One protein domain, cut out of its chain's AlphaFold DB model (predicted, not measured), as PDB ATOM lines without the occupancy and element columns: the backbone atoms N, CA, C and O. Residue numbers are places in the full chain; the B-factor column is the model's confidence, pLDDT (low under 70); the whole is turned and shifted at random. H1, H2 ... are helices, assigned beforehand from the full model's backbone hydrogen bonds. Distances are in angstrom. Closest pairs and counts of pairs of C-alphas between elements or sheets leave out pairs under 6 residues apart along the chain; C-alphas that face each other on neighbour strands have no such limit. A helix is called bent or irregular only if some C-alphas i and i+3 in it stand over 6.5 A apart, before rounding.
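AT A GLANCE: This is residues 138 to 197 of the 228 residues of an uncharacterized protein of Phycisphaerae bacterium (UniProt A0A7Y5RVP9). One helix, H3, runs through the middle of a small helical domain, with H1 packed across it and the longest helix, H2, and the short H4 at opposite ends of the long axis. H2 meets H3 with Ile 154 alone and from there slants away to one end, from which residues 165 to 170 lead back to H3; H4 packs on the last part of H3. The printed part has 60 residues with four named helices, in the order H1, H2, H3, H4, and no named strand; the class is all helix. It is compact, with a radius of gyration of the C-alphas of 11.4 A, and elongated, spanning 34 by 21 by 20 A.

HOW THE PARTS SIT: Start at H1, residues 138 to 146, and look from there to H3, residues 171 to 183: they touch at a steep tilt of 57 degrees, the same way, and their closest C-alphas, those of Glu 138 and Lys 173, are 5.6 A apart. H1 and H2, residues 151 to 164, are close but not clearly touching; the closest C-alphas, of Ile 145 and Trp 151, are 6.2 A apart. H2 and H3 only just touch, with 3 pairs of C-alphas within 8 A, at a steep tilt of 51 degrees, opposite ways; the closest, Ile 154 and Ile 175, are 6.7 A apart. H3 is the hub, and with its residues 180 to 183 alone it only just touches H4, residues 190 to 195, with 3 pairs of C-alphas within 8 A. The closest C-alphas there, of Ile 180 and Ala 193, are 6.0 A apart, at a shallow tilt of 28 degrees, the same way. H4 is apart from H1 and from H2. In H2 and H4 every O i to N i+4 pair is within hydrogen-bond range; in H3 it is 8 of 9, and in H1 2 of 5, with 4 of 6 O i to N i+3 pairs within range.

IN THESE COORDINATES: Find C-alpha 138 at (44.405, -19.764, -31.478), where H1 begins; it is irregular, with C-alphas 140 and 143 7.1 A apart. H2 runs 20.3 A from C-alpha 151 at (51.332, -13.997, -43.384), and H3 runs 18.8 A from Val 171 to Gly 183. H4 ends at C-alpha 195, (32.439, -8.742, -35.588).

THE WHOLE: Look at Arg 163 and Arg 195 for the two C-alphas farthest apart, 33.9 A. The printed part has no cut; the link H1 to H2 is tight and the other two are short. The mean pLDDT of the printed part is 88.2, and residues 166 to 170 are under 70.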
ATOM      1  N   GLU A 138      43.829 -20.572 -30.399       94.56
ATOM      2  CA  GLU A 138      44.405 -19.764 -31.478       94.56
ATOM      3  C   GLU A 138      45.009 -20.603 -32.610       94.56
ATOM      4  O   GLU A 138      44.992 -20.175 -33.768       94.56
ATOM      5  N   SER A 139      45.475 -21.819 -32.307       94.00
ATOM      6  CA  SER A 139      46.043 -22.732 -33.304       94.00
ATOM      7  C   SER A 139      45.053 -23.072 -34.427       94.00
ATOM      8  O   SER A 139      45.465 -23.283 -35.572       94.00
ATOM      9  N   LEU A 140      43.746 -23.038 -34.132       95.25
ATOM     10  CA  LEU A 140      42.687 -23.296 -35.108       95.25
ATOM     11  C   LEU A 140      42.670 -22.241 -36.224       95.25
ATOM     12  O   LEU A 140      42.325 -22.552 -37.354       95.25
ATOM     13  N   PHE A 141      43.113 -21.009 -35.969       96.19
ATOM     14  CA  PHE A 141      43.097 -19.937 -36.974       96.19
ATOM     15  C   PHE A 141      44.353 -19.898 -37.852       96.19
ATOM     16  O   PHE A 141      44.385 -19.190 -38.864       96.19
ATOM     17  N   LEU A 142      45.404 -20.648 -37.508       95.06
ATOM     18  CA  LEU A 142      46.669 -20.607 -38.247       95.06
ATOM     19  C   LEU A 142      46.533 -21.006 -39.722       95.06
ATOM     20  O   LEU A 142      47.150 -20.330 -40.546       95.06
ATOM     21  N   PRO A 143      45.757 -22.041 -40.112       95.62
ATOM     22  CA  PRO A 143      45.562 -22.368 -41.523       95.62
ATOM     23  C   PRO A 143      44.975 -21.198 -42.320       95.62
ATOM     24  O   PRO A 143      45.469 -20.891 -43.408       95.62
ATOM     25  N   GLN A 144      43.974 -20.504 -41.767       95.62
ATOM     26  CA  GLN A 144      43.388 -19.309 -42.378       95.62
ATOM     27  C   GLN A 144      44.429 -18.186 -42.510       95.62
ATOM     28  O   GLN A 144      44.593 -17.609 -43.588       95.62
ATOM     29  N   ILE A 145      45.166 -17.892 -41.435       96.25
ATOM     30  CA  ILE A 145      46.148 -16.800 -41.404       96.25
ATOM     31  C   ILE A 145      47.299 -17.061 -42.379       96.25
ATOM     32  O   ILE A 145      47.671 -16.160 -43.132       96.25
ATOM     33  N   ARG A 146      47.824 -18.291 -42.422       96.44
ATOM     34  CA  ARG A 146      48.936 -18.699 -43.302       96.44
ATOM     35  C   ARG A 146      48.610 -18.563 -44.788       96.44
ATOM     36  O   ARG A 146      49.509 -18.324 -45.587       96.44
ATOM     37  N   ARG A 147      47.334 -18.688 -45.163       96.19
ATOM     38  CA  ARG A 147      46.861 -18.487 -46.544       96.19
ATOM     39  C   ARG A 147      46.677 -17.010 -46.909       96.19
ATOM     40  O   ARG A 147      46.479 -16.688 -48.077       96.19
ATOM     41  N   SER A 148      46.723 -16.101 -45.935       95.31
ATOM     42  CA  SER A 148      46.535 -14.670 -46.175       95.31
ATOM     43  C   SER A 148      47.792 -14.003 -46.747       95.31
ATOM     44  O   SER A 148      48.923 -14.382 -46.439       95.31
ATOM     45  N   LYS A 149      47.612 -12.905 -47.495       93.75
ATOM     46  CA  LYS A 149      48.731 -12.069 -47.976       93.75
ATOM     47  C   LYS A 149      49.554 -11.449 -46.833       93.75
ATOM     48  O   LYS A 149      50.713 -11.108 -47.038       93.75
ATOM     49  N   ARG A 150      48.967 -11.323 -45.636       92.94
ATOM     50  CA  ARG A 150      49.595 -10.733 -44.440       92.94
ATOM     51  C   ARG A 150      50.544 -11.692 -43.724       92.94
ATOM     52  O   ARG A 150      51.327 -11.244 -42.893       92.94
ATOM     53  N   TRP A 151      50.501 -12.988 -44.044       95.19
ATOM     54  CA  TRP A 151      51.332 -13.997 -43.384       95.19
ATOM     55  C   TRP A 151      52.824 -13.660 -43.446       95.19
ATOM     56  O   TRP A 151      53.498 -13.716 -42.423       95.19
ATOM     57  N   LYS A 152      53.316 -13.203 -44.605       94.38
ATOM     58  CA  LYS A 152      54.725 -12.812 -44.780       94.38
ATOM     59  C   LYS A 152      55.154 -11.699 -43.816       94.38
ATOM     60  O   LYS A 152      56.233 -11.778 -43.241       94.38
ATOM     61  N   CYS A 153      54.301 -10.696 -43.604       93.69
ATOM     62  CA  CYS A 153      54.574  -9.603 -42.666       93.69
ATOM     63  C   CYS A 153      54.633 -10.108 -41.219       93.69
ATOM     64  O   CYS A 153      55.514  -9.723 -40.459       93.69
ATOM     65  N   ILE A 154      53.720 -11.014 -40.851       93.50
ATOM     66  CA  ILE A 154      53.704 -11.628 -39.518       93.50
ATOM     67  C   ILE A 154      54.973 -12.453 -39.293       93.50
ATOM     68  O   ILE A 154      55.573 -12.345 -38.230       93.50
ATOM     69  N   GLN A 155      55.417 -13.235 -40.283       93.44
ATOM     70  CA  GLN A 155      56.653 -14.017 -40.175       93.44
ATOM     71  C   GLN A 155      57.871 -13.132 -39.898       93.44
ATOM     72  O   GLN A 155      58.613 -13.414 -38.964       93.44
ATOM     73  N   GLN A 156      58.030 -12.029 -40.633       92.81
ATOM     74  CA  GLN A 156      59.138 -11.092 -40.413       92.81
ATOM     75  C   GLN A 156      59.114 -10.477 -39.008       92.81
ATOM     76  O   GLN A 156      60.152 -10.358 -38.356       92.81
ATOM     77  N   LEU A 157      57.926 -10.119 -38.512       90.25
ATOM     78  CA  LEU A 157      57.778  -9.609 -37.151       90.25
ATOM     79  C   LEU A 157      58.156 -10.673 -36.108       90.25
ATOM     80  O   LEU A 157      58.865 -10.372 -35.149       90.25
ATOM     81  N   LEU A 158      57.724 -11.923 -36.302       88.94
ATOM     82  CA  LEU A 158      58.085 -13.033 -35.418       88.94
ATOM     83  C   LEU A 158      59.588 -13.312 -35.422       88.94
ATOM     84  O   LEU A 158      60.157 -13.529 -34.358       88.94
ATOM     85  N   GLU A 159      60.237 -13.276 -36.586       89.56
ATOM     86  CA  GLU A 159      61.693 -13.414 -36.706       89.56
ATOM     87  C   GLU A 159      62.431 -12.294 -35.960       89.56
ATOM     88  O   GLU A 159      63.508 -12.514 -35.404       89.56
ATOM     89  N   CYS A 160      61.868 -11.084 -35.923       88.00
ATOM     90  CA  CYS A 160      62.384  -9.995 -35.097       88.00
ATOM     91  C   CYS A 160      62.252 -10.325 -33.603       88.00
ATOM     92  O   CYS A 160      63.255 -10.357 -32.894       88.00
ATOM     93  N   TYR A 161      61.046 -10.671 -33.142       84.94
ATOM     94  CA  TYR A 161      60.806 -10.996 -31.732       84.94
ATOM     95  C   TYR A 161      61.622 -12.190 -31.241       84.94
ATOM     96  O   TYR A 161      62.156 -12.149 -30.140       84.94
ATOM     97  N   GLN A 162      61.748 -13.250 -32.037       84.56
ATOM     98  CA  GLN A 162      62.484 -14.454 -31.641       84.56
ATOM     99  C   GLN A 162      63.981 -14.202 -31.456       84.56
ATOM    100  O   GLN A 162      64.605 -14.888 -30.646       84.56
ATOM    101  N   ARG A 163      64.549 -13.230 -32.183       84.69
ATOM    102  CA  ARG A 163      65.949 -12.818 -32.015       84.69
ATOM    103  C   ARG A 163      66.176 -12.062 -30.707       84.69
ATOM    104  O   ARG A 163      67.232 -12.225 -30.110       84.69
ATOM    105  N   GLU A 164      65.202 -11.272 -30.265       81.31
ATOM    106  CA  GLU A 164      65.337 -10.411 -29.082       81.31
ATOM    107  C   GLU A 164      64.803 -11.053 -27.790       81.31
ATOM    108  O   GLU A 164      65.335 -10.814 -26.710       81.31
ATOM    109  N   ALA A 165      63.770 -11.894 -27.888       75.19
ATOM    110  CA  ALA A 165      63.102 -12.533 -26.759       75.19
ATOM    111  C   ALA A 165      62.509 -13.899 -27.170       75.19
ATOM    112  O   ALA A 165      61.369 -13.965 -27.649       75.19
ATOM    113  N   PRO A 166      63.233 -15.019 -26.976       65.38
ATOM    114  CA  PRO A 166      62.769 -16.351 -27.360       65.38
ATOM    115  C   PRO A 166      61.593 -16.818 -26.484       65.38
ATOM    116  O   PRO A 166      61.740 -17.575 -25.527       65.38
ATOM    117  N   THR A 167      60.382 -16.387 -26.827       63.03
ATOM    118  CA  THR A 167      59.137 -16.789 -26.167       63.03
ATOM    119  C   THR A 167      58.560 -18.015 -26.868       63.03
ATOM    120  O   THR A 167      57.809 -17.927 -27.837       63.03
ATOM    121  N   ARG A 168      58.915 -19.211 -26.381       61.31
ATOM    122  CA  ARG A 168      58.421 -20.479 -26.952       61.31
ATOM    123  C   ARG A 168      56.932 -20.743 -26.691       61.31
ATOM    124  O   ARG A 168      56.324 -21.486 -27.449       61.31
ATOM    125  N   GLN A 169      56.345 -20.168 -25.641       61.22
ATOM    126  CA  GLN A 169      55.031 -20.593 -25.136       61.22
ATOM    127  C   GLN A 169      53.815 -19.831 -25.693       61.22
ATOM    128  O   GLN A 169      52.697 -20.191 -25.354       61.22
ATOM    129  N   LEU A 170      53.977 -18.825 -26.563       67.75
ATOM    130  CA  LEU A 170      52.851 -17.963 -26.982       67.75
ATOM    131  C   LEU A 170      52.820 -17.621 -28.483       67.75
ATOM    132  O   LEU A 170      52.157 -16.664 -28.882       67.75
ATOM    133  N   VAL A 171      53.515 -18.387 -29.330       85.81
ATOM    134  CA  VAL A 171      53.671 -18.050 -30.759       85.81
ATOM    135  C   VAL A 171      52.325 -17.993 -31.486       85.81
ATOM    136  O   VAL A 171      52.057 -17.026 -32.197       85.81
ATOM    137  N   ASP A 172      51.447 -18.972 -31.270       89.31
ATOM    138  CA  ASP A 172      50.145 -19.031 -31.947       89.31
ATOM    139  C   ASP A 172      49.246 -17.859 -31.541       89.31
ATOM    140  O   ASP A 172      48.653 -17.193 -32.392       89.31
ATOM    141  N   LYS A 173      49.220 -17.540 -30.241       88.38
ATOM    142  CA  LYS A 173      48.489 -16.386 -29.716       88.38
ATOM    143  C   LYS A 173      49.028 -15.090 -30.307       88.38
ATOM    144  O   LYS A 173      48.250 -14.275 -30.797       88.38
ATOM    145  N   LEU A 174      50.348 -14.921 -30.349       89.44
ATOM    146  CA  LEU A 174      50.982 -13.751 -30.953       89.44
ATOM    147  C   LEU A 174      50.638 -13.617 -32.444       89.44
ATOM    148  O   LEU A 174      50.276 -12.522 -32.879       89.44
ATOM    149  N   ILE A 175      50.680 -14.714 -33.209       92.88
ATOM    150  CA  ILE A 175      50.281 -14.738 -34.627       92.88
ATOM    151  C   ILE A 175      48.850 -14.234 -34.787       92.88
ATOM    152  O   ILE A 175      48.602 -13.314 -35.572       92.88
ATOM    153  N   VAL A 176      47.913 -14.819 -34.038       94.62
ATOM    154  CA  VAL A 176      46.491 -14.485 -34.147       94.62
ATOM    155  C   VAL A 176      46.243 -13.034 -33.745       94.62
ATOM    156  O   VAL A 176      45.610 -12.298 -34.502       94.62
ATOM    157  N   ARG A 177      46.796 -12.567 -32.620       92.56
ATOM    158  CA  ARG A 177      46.627 -11.171 -32.174       92.56
ATOM    159  C   ARG A 177      47.231 -10.172 -33.148       92.56
ATOM    160  O   ARG A 177      46.590  -9.169 -33.446       92.56
ATOM    161  N   THR A 178      48.407 -10.471 -33.695       92.50
ATOM    162  CA  THR A 178      49.052  -9.634 -34.717       92.50
ATOM    163  C   THR A 178      48.194  -9.562 -35.974       92.50
ATOM    164  O   THR A 178      47.971  -8.476 -36.510       92.50
ATOM    165  N   PHE A 179      47.670 -10.699 -36.439       94.81
ATOM    166  CA  PHE A 179      46.797 -10.741 -37.609       94.81
ATOM    167  C   PHE A 179      45.524  -9.910 -37.412       94.81
ATOM    168  O   PHE A 179      45.133  -9.163 -38.313       94.81
ATOM    169  N   ILE A 180      44.909  -9.998 -36.228       94.44
ATOM    170  CA  ILE A 180      43.719  -9.214 -35.877       94.44
ATOM    171  C   ILE A 180      44.058  -7.725 -35.819       94.44
ATOM    172  O   ILE A 180      43.346  -6.935 -36.432       94.44
ATOM    173  N   ALA A 181      45.160  -7.348 -35.165       92.12
ATOM    174  CA  ALA A 181      45.588  -5.953 -35.040       92.12
ATOM    175  C   ALA A 181      45.761  -5.264 -36.404       92.12
ATOM    176  O   ALA A 181      45.367  -4.114 -36.573       92.12
ATOM    177  N   HIS A 182      46.259  -5.987 -37.415       87.81
ATOM    178  CA  HIS A 182      46.379  -5.469 -38.784       87.81
ATOM    179  C   HIS A 182      45.029  -5.194 -39.466       87.81
ATOM    180  O   HIS A 182      44.968  -4.424 -40.422       87.81
ATOM    181  N   GLY A 183      43.957  -5.876 -39.054       82.81
ATOM    182  CA  GLY A 183      42.602  -5.649 -39.566       82.81
ATOM    183  C   GLY A 183      41.754  -4.732 -38.686       82.81
ATOM    184  O   GLY A 183      40.773  -4.180 -39.174       82.81
ATOM    185  N   ASN A 184      42.109  -4.586 -37.409       80.81
ATOM    186  CA  ASN A 184      41.393  -3.792 -36.420       80.81
ATOM    187  C   ASN A 184      42.365  -3.290 -35.342       80.81
ATOM    188  O   ASN A 184      42.692  -4.013 -34.399       80.81
ATOM    189  N   ALA A 185      42.789  -2.033 -35.468       75.00
ATOM    190  CA  ALA A 185      43.749  -1.416 -34.554       75.00
ATOM    191  C   ALA A 185      43.195  -1.192 -33.133       75.00
ATOM    192  O   ALA A 185      43.972  -1.055 -32.193       75.00
ATOM    193  N   ALA A 186      41.870  -1.155 -32.957       78.81
ATOM    194  CA  ALA A 186      41.248  -0.780 -31.686       78.81
ATOM    195  C   ALA A 186      41.060  -1.957 -30.717       78.81
ATOM    196  O   ALA A 186      40.997  -1.755 -29.507       78.81
ATOM    197  N   ASN A 187      40.921  -3.190 -31.221       80.44
ATOM    198  CA  ASN A 187      40.680  -4.356 -30.373       80.44
ATOM    199  C   ASN A 187      41.193  -5.646 -31.021       80.44
ATOM    200  O   ASN A 187      40.721  -6.057 -32.081       80.44
ATOM    201  N   THR A 188      42.115  -6.320 -30.333       85.56
ATOM    202  CA  THR A 188      42.772  -7.548 -30.803       85.56
ATOM    203  C   THR A 188      42.074  -8.834 -30.340       85.56
ATOM    204  O   THR A 188      42.585  -9.931 -30.555       85.56
ATOM    205  N   GLY A 189      40.909  -8.723 -29.689       90.88
ATOM    206  CA  GLY A 189      40.009  -9.797 -29.245       90.88
ATOM    207  C   GLY A 189      39.488 -10.700 -30.364       90.88
ATOM    208  O   GLY A 189      39.085 -10.184 -31.405       90.88
ATOM    209  N   LEU A 190      39.341 -12.014 -30.127       92.94
ATOM    210  CA  LEU A 190      38.621 -12.899 -31.065       92.94
ATOM    211  C   LEU A 190      37.177 -12.424 -31.306       92.94
ATOM    212  O   LEU A 190      36.732 -12.361 -32.448       92.94
ATOM    213  N   ASN A 191      36.472 -11.974 -30.258       90.62
ATOM    214  CA  ASN A 191      35.137 -11.371 -30.402       90.62
ATOM    215  C   ASN A 191      35.138 -10.166 -31.360       90.62
ATOM    216  O   ASN A 191      34.244 -10.026 -32.194       90.62
ATOM    217  N   ALA A 192      36.142  -9.291 -31.257       90.44
ATOM    218  CA  ALA A 192      36.264  -8.137 -32.141       90.44
ATOM    219  C   ALA A 192      36.606  -8.558 -33.576       90.44
ATOM    220  O   ALA A 192      36.029  -8.019 -34.520       90.44
ATOM    221  N   ALA A 193      37.473  -9.560 -33.737       93.50
ATOM    222  CA  ALA A 193      37.823 -10.122 -35.035       93.50
ATOM    223  C   ALA A 193      36.609 -10.719 -35.759       93.50
ATOM    224  O   ALA A 193      36.445 -10.486 -36.957       93.50
ATOM    225  N   PHE A 194      35.731 -11.430 -35.043       94.00
ATOM    226  CA  PHE A 194      34.507 -11.987 -35.622       94.00
ATOM    227  C   PHE A 194      33.509 -10.915 -36.044       94.00
ATOM    228  O   PHE A 194      32.925 -11.034 -37.121       94.00
ATOM    229  N   ARG A 195      33.323  -9.867 -35.234       90.00
ATOM    230  CA  ARG A 195      32.439  -8.742 -35.588       90.00
ATOM    231  C   ARG A 195      32.950  -7.965 -36.799       90.00
ATOM    232  O   ARG A 195      32.154  -7.533 -37.620       90.00
ATOM    233  N   ALA A 196      34.268  -7.827 -36.923       91.88
ATOM    234  CA  ALA A 196      34.909  -7.160 -38.052       91.88
ATOM    235  C   ALA A 196      35.067  -8.057 -39.299       91.88
ATOM    236  O   ALA A 196      35.623  -7.610 -40.297       91.88
ATOM    237  N   GLY A 197      34.639  -9.327 -39.251       93.56
ATOM    238  CA  GLY A 197      34.801 -10.269 -40.365       93.56
ATOM    239  C   GLY A 197      36.260 -10.618 -40.697       93.56
ATOM    240  O   GLY A 197      36.544 -11.066 -41.803       93.56
TER     241      GLY A 197